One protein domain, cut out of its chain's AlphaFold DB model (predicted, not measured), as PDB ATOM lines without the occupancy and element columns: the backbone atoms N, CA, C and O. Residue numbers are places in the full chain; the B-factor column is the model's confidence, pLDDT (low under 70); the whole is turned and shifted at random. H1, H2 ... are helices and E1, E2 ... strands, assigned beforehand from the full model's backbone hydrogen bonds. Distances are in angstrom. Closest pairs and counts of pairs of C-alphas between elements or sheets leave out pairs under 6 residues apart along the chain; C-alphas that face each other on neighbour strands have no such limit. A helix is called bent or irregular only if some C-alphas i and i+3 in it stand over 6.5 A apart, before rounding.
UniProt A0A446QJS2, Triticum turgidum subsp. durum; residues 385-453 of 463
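This is residues 385 to 453 of the 463 residues of a protein of Triticum turgidum subsp. durum (UniProt A0A446QJS2). One long helix, H4, makes the longest axis, and the rest of the printed part curves round its beginning as an open C: H1 on one side, the strand E1 and its links crossing to the other, and the short helices H2 and H3 making a corner on the side away from H1. H1 and H4 run nearly parallel but offset along their length, and residues 444 to 453 of H4 stick out as an arm. The printed part has 69 residues with four named helices and one named strand, in the order H1, E1, H2, H3, H4, and is mostly helix. It is only just compact, close to loose, with a radius of gyration of the C-alphas of 13.2 A, and its elongated outline spans 43 by 28 by 16 A.

H1 is residues 385 to 395, 15.6 A from first to last C-alpha, and C-alpha 385 is at (43.324, 17.939, -22.224). E1 is residues 403 to 405; C-alpha 403 is at (48.724, 6.502, -5.629). H2 is residues 420 to 423. H3 is residues 425 to 430 and is irregular, but only just: C-alphas 426 and 429 are 6.9 A apart. H4 is residues 433 to 453, 31.0 A long, ending with C-alpha 453 at (60.448, -20.780, -6.566). It has a kink of 26 degrees near residue 440. H4 is neither bent nor irregular, but only just: C-alphas 443 and 446 are 6.0 A apart.

H1 touches residues 434 to 438 of H4 alone; the closest C-alphas, of Phe 394 and Ala 435, are 5.4 A apart. The two helices run the same way at a shallow tilt of 11 degrees. E1 pairs with no named strand. Its closest C-alpha pair with H4 is Ile 404 and Ala 435, 7.5 A apart. H2 and H3 touch only at the corner by their link, with the C-alphas of Trp 422 and Arg 428 closest at 4.9 A. H2 and H4 are near each other, with 5 pairs of C-alphas within 10 A. H1 is apart from H2 and H3, and H3 is apart from H4. Every O i to N i+4 pair is within hydrogen-bond range in H1, against 11 of 17 in H4 and 0 of 2 in H3, where 1 of 3 O i to N i+3 pairs is; H2 is too short for an O i to N i+4 pair.

The C-alphas of Gly 385 and Ala 453, the two farthest apart, are 45.1 A from each other. Residues 444 to 453, which belong to H4, stand free; without them the body spans 31 by 29 by 17 A. The printed part has no cut. The link from E1 to H2, residues 406 to 419, is long; H1 to E1 is a short link, and H2 to H3 and H3 to H4 are tight. The mean pLDDT of the printed part is 87.0, and residues 446 to 453 are under 70.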
ATOM      1  N   GLY A 385      42.168  17.408 -22.952       80.62
ATOM      2  CA  GLY A 385      43.324  17.939 -22.224       80.62
ATOM      3  C   GLY A 385      43.508  17.317 -20.838       80.62
ATOM      4  O   GLY A 385      44.571  16.764 -20.564       80.62
ATOM      5  N   GLU A 386      42.471  17.330 -19.989       79.94
ATOM      6  CA  GLU A 386      42.551  16.713 -18.653       79.94
ATOM      7  C   GLU A 386      42.847  15.214 -18.764       79.94
ATOM      8  O   GLU A 386      43.677  14.670 -18.033       79.94
ATOM      9  N   ARG A 387      42.215  14.546 -19.733       83.31
ATOM     10  CA  ARG A 387      42.475  13.137 -20.006       83.31
ATOM     11  C   ARG A 387      43.940  12.899 -20.381       83.31
ATOM     12  O   ARG A 387      44.572  12.031 -19.792       83.31
ATOM     13  N   ALA A 388      44.496  13.669 -21.316       86.50
ATOM     14  CA  ALA A 388      45.890  13.527 -21.737       86.50
ATOM     15  C   ALA A 388      46.879  13.760 -20.582       86.50
ATOM     16  O   ALA A 388      47.842  13.005 -20.439       86.50
ATOM     17  N   LEU A 389      46.611  14.753 -19.725       87.94
ATOM     18  CA  LEU A 389      47.404  15.006 -18.521       87.94
ATOM     19  C   LEU A 389      47.405  13.788 -17.591       87.94
ATOM     20  O   LEU A 389      48.465  13.351 -17.147       87.94
ATOM     21  N   LYS A 390      46.232  13.211 -17.331       90.31
ATOM     22  CA  LYS A 390      46.097  12.026 -16.479       90.31
ATOM     23  C   LYS A 390      46.806  10.804 -17.050       90.31
ATOM     24  O   LYS A 390      47.561  10.164 -16.329       90.31
ATOM     25  N   GLU A 391      46.630  10.512 -18.339       91.75
ATOM     26  CA  GLU A 391      47.333   9.399 -18.997       91.75
ATOM     27  C   GLU A 391      48.865   9.588 -18.916       91.75
ATOM     28  O   GLU A 391      49.590   8.626 -18.660       91.75
ATOM     29  N   ARG A 392      49.371  10.832 -19.036       93.62
ATOM     30  CA  ARG A 392      50.793  11.150 -18.798       93.62
ATOM     31  C   ARG A 392      51.206  10.846 -17.361       93.62
ATOM     32  O   ARG A 392      52.223  10.188 -17.163       93.62
ATOM     33  N   LEU A 393      50.430  11.298 -16.375       92.94
ATOM     34  CA  LEU A 393      50.714  11.067 -14.954       92.94
ATOM     35  C   LEU A 393      50.698   9.573 -14.595       92.94
ATOM     36  O   LEU A 393      51.524   9.133 -13.802       92.94
ATOM     37  N   PHE A 394      49.807   8.779 -15.198       94.75
ATOM     38  CA  PHE A 394      49.747   7.328 -14.983       94.75
ATOM     39  C   PHE A 394      50.935   6.572 -15.582       94.75
ATOM     40  O   PHE A 394      51.321   5.536 -15.039       94.75
ATOM     41  N   ARG A 395      51.519   7.079 -16.677       94.25
ATOM     42  CA  ARG A 395      52.689   6.481 -17.339       94.25
ATOM     43  C   ARG A 395      54.029   6.966 -16.768       94.25
ATOM     44  O   ARG A 395      55.058   6.379 -17.086       94.25
ATOM     45  N   ALA A 396      54.037   8.042 -15.983       93.06
ATOM     46  CA  ALA A 396      55.265   8.692 -15.537       93.06
ATOM     47  C   ALA A 396      56.190   7.749 -14.742       93.06
ATOM     48  O   ALA A 396      55.753   7.063 -13.815       93.06
ATOM     49  N   GLU A 397      57.476   7.761 -15.104       90.00
ATOM     50  CA  GLU A 397      58.568   7.078 -14.406       90.00
ATOM     51  C   GLU A 397      59.771   8.033 -14.281       90.00
ATOM     52  O   GLU A 397      60.310   8.444 -15.314       90.00
ATOM     53  N   PRO A 398      60.210   8.407 -13.061       89.88
ATOM     54  CA  PRO A 398      59.655   8.010 -11.762       89.88
ATOM     55  C   PRO A 398      58.211   8.495 -11.560       89.88
ATOM     56  O   PRO A 398      57.777   9.471 -12.169       89.88
ATOM     57  N   ALA A 399      57.460   7.803 -10.699       91.94
ATOM     58  CA  ALA A 399      56.053   8.112 -10.460       91.94
ATOM     59  C   ALA A 399      55.843   9.557  -9.965       91.94
ATOM     60  O   ALA A 399      56.426   9.981  -8.968       91.94
ATOM     61  N   GLU A 400      54.955  10.293 -10.632       89.56
ATOM     62  CA  GLU A 400      54.606  11.676 -10.276       89.56
ATOM     63  C   GLU A 400      53.454  11.767  -9.256       89.56
ATOM     64  O   GLU A 400      53.389  12.713  -8.467       89.56
ATOM     65  N   VAL A 401      52.550  10.783  -9.247       92.38
ATOM     66  CA  VAL A 401      51.467  10.648  -8.255       92.38
ATOM     67  C   VAL A 401      51.846   9.609  -7.202       92.38
ATOM     68  O   VAL A 401      52.625   8.695  -7.471       92.38
ATOM     69  N   TRP A 402      51.324   9.745  -5.983       94.75
ATOM     70  CA  TRP A 402      51.667   8.835  -4.888       94.75
ATOM     71  C   TRP A 402      50.830   7.562  -4.932       94.75
ATOM     72  O   TRP A 402      51.325   6.494  -4.580       94.75
ATOM     73  N   SER A 403      49.581   7.659  -5.388       97.50
ATOM     74  CA  SER A 403      48.724   6.502  -5.629       97.50
ATOM     75  C   SER A 403      47.708   6.759  -6.745       97.50
ATOM     76  O   SER A 403      47.432   7.912  -7.077       97.50
ATOM     77  N   ILE A 404      47.148   5.686  -7.307       97.81
ATOM     78  CA  ILE A 404      46.029   5.720  -8.260       97.81
ATOM     79  C   ILE A 404      44.825   5.023  -7.627       97.81
ATOM     80  O   ILE A 404      44.931   3.863  -7.233       97.81
ATOM     81  N   HIS A 405      43.672   5.688  -7.597       97.56
ATOM     82  CA  HIS A 405      42.407   5.131  -7.114       97.56
ATOM     83  C   HIS A 405      41.500   4.756  -8.292       97.56
ATOM     84  O   HIS A 405      41.050   5.609  -9.067       97.56
ATOM     85  N   TYR A 406      41.248   3.456  -8.451       96.75
ATOM     86  CA  TYR A 406      40.572   2.892  -9.616       96.75
ATOM     87  C   TYR A 406      39.053   2.970  -9.490       96.75
ATOM     88  O   TYR A 406      38.432   2.208  -8.752       96.75
ATOM     89  N   LEU A 407      38.431   3.840 -10.283       90.94
ATOM     90  CA  LEU A 407      36.975   3.953 -10.414       90.94
ATOM     91  C   LEU A 407      36.437   3.103 -11.578       90.94
ATOM     92  O   LEU A 407      37.204   2.644 -12.429       90.94
ATOM     93  N   GLY A 408      35.120   2.885 -11.597       93.12
ATOM     94  CA  GLY A 408      34.451   2.009 -12.562       93.12
ATOM     95  C   GLY A 408      34.719   0.521 -12.315       93.12
ATOM     96  O   GLY A 408      34.883   0.072 -11.172       93.12
ATOM     97  N   LEU A 409      34.772  -0.261 -13.395       94.50
ATOM     98  CA  LEU A 409      35.246  -1.640 -13.359       94.50
ATOM     99  C   LEU A 409      36.717  -1.686 -12.940       94.50
ATOM    100  O   LEU A 409      37.552  -0.921 -13.422       94.50
ATOM    101  N   LYS A 410      37.019  -2.599 -12.017       96.00
ATOM    102  CA  LYS A 410      38.352  -2.754 -11.430       96.00
ATOM    103  C   LYS A 410      39.276  -3.532 -12.379       96.00
ATOM    104  O   LYS A 410      38.772  -4.427 -13.057       96.00
ATOM    105  N   PRO A 411      40.600  -3.281 -12.378       95.88
ATOM    106  CA  PRO A 411      41.532  -3.895 -13.333       95.88
ATOM    107  C   PRO A 411      41.460  -5.426 -13.398       95.88
ATOM    108  O   PRO A 411      41.389  -6.003 -14.476       95.88
ATOM    109  N   TRP A 412      41.358  -6.090 -12.245       95.19
ATOM    110  CA  TRP A 412      41.249  -7.553 -12.135       95.19
ATOM    111  C   TRP A 412      39.892  -8.131 -12.573       95.19
ATOM    112  O   TRP A 412      39.687  -9.342 -12.520       95.19
ATOM    113  N   ARG A 413      38.930  -7.284 -12.953       93.81
ATOM    114  CA  ARG A 413      37.676  -7.694 -13.604       93.81
ATOM    115  C   ARG A 413      37.725  -7.526 -15.122       93.81
ATOM    116  O   ARG A 413      36.763  -7.903 -15.786       93.81
ATOM    117  N   CYS A 414      38.800  -6.942 -15.637       92.88
ATOM    118  CA  CYS A 414      39.019  -6.681 -17.046       92.88
ATOM    119  C   CYS A 414      40.071  -7.631 -17.628       92.88
ATOM    120  O   CYS A 414      40.767  -8.343 -16.902       92.88
ATOM    121  N   TYR A 415      40.176  -7.625 -18.955       90.50
ATOM    122  CA  TYR A 415      41.254  -8.296 -19.676       90.50
ATOM    123  C   TYR A 415      42.615  -7.674 -19.325       90.50
ATOM    124  O   TYR A 415      42.683  -6.547 -18.839       90.50
ATOM    125  N   ARG A 416      43.712  -8.408 -19.534       91.69
ATOM    126  CA  ARG A 416      45.075  -7.930 -19.214       91.69
ATOM    127  C   ARG A 416      45.577  -6.834 -20.154       91.69
ATOM    128  O   ARG A 416      46.378  -6.002 -19.751       91.69
ATOM    129  N   ASP A 417      45.131  -6.863 -21.398       92.69
ATOM    130  CA  ASP A 417      45.627  -6.071 -22.520       92.69
ATOM    131  C   ASP A 417      45.054  -4.647 -22.583       92.69
ATOM    132  O   ASP A 417      45.763  -3.740 -23.018       92.69
ATOM    133  N   TYR A 418      43.821  -4.422 -22.113       95.06
ATOM    134  CA  TYR A 418      43.189  -3.093 -22.098       95.06
ATOM    135  C   TYR A 418      42.129  -2.925 -20.995       95.06
ATOM    136  O   TYR A 418      41.629  -3.899 -20.419       95.06
ATOM    137  N   ASP A 419      41.762  -1.672 -20.709       95.75
ATOM    138  CA  ASP A 419      40.739  -1.330 -19.721       95.75
ATOM    139  C   ASP A 419      39.328  -1.632 -20.257       95.75
ATOM    140  O   ASP A 419      38.765  -0.903 -21.074       95.75
ATOM    141  N   CYS A 420      38.691  -2.687 -19.751       95.69
ATOM    142  CA  CYS A 420      37.358  -3.091 -20.199       95.69
ATOM    143  C   CYS A 420      36.235  -2.089 -19.867       95.69
ATOM    144  O   CYS A 420      35.121  -2.257 -20.367       95.69
ATOM    145  N   ASN A 421      36.502  -1.025 -19.093       94.81
ATOM    146  CA  ASN A 421      35.585   0.116 -18.980       94.81
ATOM    147  C   ASN A 421      35.277   0.747 -20.355       94.81
ATOM    148  O   ASN A 421      34.206   1.321 -20.529       94.81
ATOM    149  N   TRP A 422      36.157   0.597 -21.353       94.00
ATOM    150  CA  TRP A 422      35.903   1.031 -22.732       94.00
ATOM    151  C   TRP A 422      34.686   0.367 -23.386       94.00
ATOM    152  O   TRP A 422      34.032   0.963 -24.249       94.00
ATOM    153  N   ASN A 423      34.362  -0.850 -22.948       95.44
ATOM    154  CA  ASN A 423      33.329  -1.684 -23.555       95.44
ATOM    155  C   ASN A 423      31.915  -1.347 -23.071       95.44
ATOM    156  O   ASN A 423      30.953  -1.836 -23.656       95.44
ATOM    157  N   ILE A 424      31.777  -0.555 -22.004       94.00
ATOM    158  CA  ILE A 424      30.479  -0.222 -21.413       94.00
ATOM    159  C   ILE A 424      30.290   1.289 -21.484       94.00
ATOM    160  O   ILE A 424      31.076   2.038 -20.907       94.00
ATOM    161  N   ASP A 425      29.259   1.733 -22.206       90.69
ATOM    162  CA  ASP A 425      29.055   3.143 -22.562       90.69
ATOM    163  C   ASP A 425      29.096   4.087 -21.346       90.69
ATOM    164  O   ASP A 425      29.792   5.102 -21.387       90.69
ATOM    165  N   ASP A 426      28.427   3.733 -20.245       89.56
ATOM    166  CA  ASP A 426      28.381   4.533 -19.011       89.56
ATOM    167  C   ASP A 426      29.665   4.442 -18.162       89.56
ATOM    168  O   ASP A 426      29.887   5.278 -17.288       89.56
ATOM    169  N   GLN A 427      30.543   3.472 -18.434       91.44
ATOM    170  CA  GLN A 427      31.831   3.307 -17.754       91.44
ATOM    171  C   GLN A 427      33.003   3.930 -18.522       91.44
ATOM    172  O   GLN A 427      34.083   4.093 -17.949       91.44
ATOM    173  N   ARG A 428      32.824   4.326 -19.792       90.62
ATOM    174  CA  ARG A 428      33.903   4.913 -20.616       90.62
ATOM    175  C   ARG A 428      34.547   6.143 -19.987       90.62
ATOM    176  O   ARG A 428      35.744   6.367 -20.167       90.62
ATOM    177  N   VAL A 429      33.780   6.907 -19.208       88.81
ATOM    178  CA  VAL A 429      34.269   8.066 -18.446       88.81
ATOM    179  C   VAL A 429      35.342   7.687 -17.417       88.81
ATOM    180  O   VAL A 429      36.137   8.532 -17.021       88.81
ATOM    181  N   TYR A 430      35.420   6.417 -17.016       91.75
ATOM    182  CA  TYR A 430      36.433   5.893 -16.103       91.75
ATOM    183  C   TYR A 430      37.600   5.210 -16.824       91.75
ATOM    184  O   TYR A 430      38.624   4.960 -16.197       91.75
ATOM    185  N   ALA A 431      37.486   4.891 -18.113       92.62
ATOM    186  CA  ALA A 431      38.471   4.065 -18.804       92.62
ATOM    187  C   ALA A 431      39.842   4.756 -18.933       92.62
ATOM    188  O   ALA A 431      39.893   5.951 -19.229       92.62
ATOM    189  N   SER A 432      40.941   4.025 -18.724       94.25
ATOM    190  CA  SER A 432      42.325   4.447 -19.018       94.25
ATOM    191  C   SER A 432      43.225   3.220 -19.153       94.25
ATOM    192  O   SER A 432      43.445   2.491 -18.183       94.25
ATOM    193  N   ASP A 433      43.784   3.021 -20.348       95.06
ATOM    194  CA  ASP A 433      44.697   1.904 -20.605       95.06
ATOM    195  C   ASP A 433      46.045   2.088 -19.903       95.06
ATOM    196  O   ASP A 433      46.677   1.100 -19.537       95.06
ATOM    197  N   GLU A 434      46.482   3.327 -19.650       95.69
ATOM    198  CA  GLU A 434      47.715   3.588 -18.899       95.69
ATOM    199  C   GLU A 434      47.573   3.203 -17.432       95.69
ATOM    200  O   GLU A 434      48.388   2.434 -16.918       95.69
ATOM    201  N   ALA A 435      46.508   3.661 -16.765       95.94
ATOM    202  CA  ALA A 435      46.238   3.271 -15.385       95.94
ATOM    203  C   ALA A 435      46.043   1.752 -15.272       95.94
ATOM    204  O   ALA A 435      46.533   1.124 -14.331       95.94
ATOM    205  N   HIS A 436      45.343   1.146 -16.233       96.69
ATOM    206  CA  HIS A 436      45.119  -0.297 -16.272       96.69
ATOM    207  C   HIS A 436      46.420  -1.085 -16.439       96.69
ATOM    208  O   HIS A 436      46.703  -1.987 -15.647       96.69
ATOM    209  N   ARG A 437      47.267  -0.694 -17.400       96.06
ATOM    210  CA  ARG A 437      48.592  -1.290 -17.603       96.06
ATOM    211  C   ARG A 437      49.457  -1.148 -16.356       96.06
ATOM    212  O   ARG A 437      50.129  -2.103 -15.977       96.06
ATOM    213  N   ARG A 438      49.410   0.010 -15.690       95.50
ATOM    214  CA  ARG A 438      50.160   0.271 -14.456       95.50
ATOM    215  C   ARG A 438      49.792  -0.700 -13.332       95.50
ATOM    216  O   ARG A 438      50.680  -1.173 -12.628       95.50
ATOM    217  N   TRP A 439      48.513  -1.053 -13.201       97.19
ATOM    218  CA  TRP A 439      48.062  -2.054 -12.229       97.19
ATOM    219  C   TRP A 439      48.622  -3.446 -12.541       97.19
ATOM    220  O   TRP A 439      49.202  -4.095 -11.670       97.19
ATOM    221  N   TRP A 440      48.497  -3.887 -13.797       96.38
ATOM    222  CA  TRP A 440      48.984  -5.202 -14.226       96.38
ATOM    223  C   TRP A 440      50.507  -5.326 -14.167       96.38
ATOM    224  O   TRP A 440      51.000  -6.399 -13.841       96.38
ATOM    225  N   GLN A 441      51.259  -4.243 -14.384       93.81
ATOM    226  CA  GLN A 441      52.713  -4.234 -14.178       93.81
ATOM    227  C   GLN A 441      53.091  -4.652 -12.752       93.81
ATOM    228  O   GLN A 441      54.001  -5.457 -12.578       93.81
ATOM    229  N   VAL A 442      52.393  -4.134 -11.736       93.25
ATOM    230  CA  VAL A 442      52.677  -4.488 -10.336       93.25
ATOM    231  C   VAL A 442      52.239  -5.917 -10.033       93.25
ATOM    232  O   VAL A 442      52.994  -6.656  -9.408       93.25
ATOM    233  N   TYR A 443      51.075  -6.331 -10.539       93.00
ATOM    234  CA  TYR A 443      50.594  -7.706 -10.391       93.00
ATOM    235  C   TYR A 443      51.564  -8.739 -11.007       93.00
ATOM    236  O   TYR A 443      51.864  -9.768 -10.402       93.00
ATOM    237  N   ASP A 444      52.084  -8.470 -12.205       90.44
ATOM    238  CA  ASP A 444      52.891  -9.417 -12.988       90.44
ATOM    239  C   ASP A 444      54.308  -9.599 -12.464       90.44
ATOM    240  O   ASP A 444      54.865 -10.698 -12.531       90.44
ATOM    241  N   GLN A 445      54.882  -8.532 -11.913       82.62
ATOM    242  CA  GLN A 445      56.233  -8.548 -11.363       82.62
ATOM    243  C   GLN A 445      56.375  -9.457 -10.128       82.62
ATOM    244  O   GLN A 445      57.484  -9.607  -9.632       82.62
ATOM    245  N   GLU A 446      55.293 -10.072  -9.649       63.62
ATOM    246  CA  GLU A 446      55.275 -11.023  -8.530       63.62
ATOM    247  C   GLU A 446      54.971 -12.453  -9.003       63.62
ATOM    248  O   GLU A 446      55.646 -13.398  -8.592       63.62
ATOM    249  N   VAL A 447      54.049 -12.630  -9.961       55.31
ATOM    250  CA  VAL A 447      53.774 -13.954 -10.566       55.31
ATOM    251  C   VAL A 447      55.022 -14.518 -11.269       55.31
ATOM    252  O   VAL A 447      55.251 -15.729 -11.258       55.31
ATOM    253  N   GLY A 448      55.876 -13.647 -11.818       45.06
ATOM    254  CA  GLY A 448      57.179 -14.032 -12.375       45.06
ATOM    255  C   GLY A 448      58.232 -14.440 -11.332       45.06
ATOM    256  O   GLY A 448      59.148 -15.191 -11.660       45.06
ATOM    257  N   VAL A 449      58.100 -13.999 -10.075       44.06
ATOM    258  CA  VAL A 449      59.041 -14.318  -8.984       44.06
ATOM    259  C   VAL A 449      58.692 -15.665  -8.342       44.06
ATOM    260  O   VAL A 449      59.591 -16.454  -8.050       44.06
ATOM    261  N   GLU A 450      57.403 -16.007  -8.227       39.44
ATOM    262  CA  GLU A 450      56.986 -17.343  -7.769       39.44
ATOM    263  C   GLU A 450      57.318 -18.453  -8.782       39.44
ATOM    264  O   GLU A 450      57.660 -19.561  -8.372       39.44
ATOM    265  N   HIS A 451      57.360 -18.175 -10.093       34.94
ATOM    266  CA  HIS A 451      57.766 -19.180 -11.093       34.94
ATOM    267  C   HIS A 451      59.222 -19.658 -10.953       34.94
ATOM    268  O   HIS A 451      59.533 -20.784 -11.349       34.94
ATOM    269  N   HIS A 452      60.104 -18.868 -10.332       33.91
ATOM    270  CA  HIS A 452      61.463 -19.310 -10.005       33.91
ATOM    271  C   HIS A 452      61.561 -20.074  -8.672       33.91
ATOM    272  O   HIS A 452      62.557 -20.761  -8.449       33.91
ATOM    273  N   ALA A 453      60.522 -20.040  -7.829       36.62
ATOM    274  CA  ALA A 453      60.448 -20.780  -6.566       36.62
ATOM    275  C   ALA A 453      59.515 -22.011  -6.614       36.62
ATOM    276  O   ALA A 453      59.615 -22.885  -5.754       36.62
TER     277      ALA A 453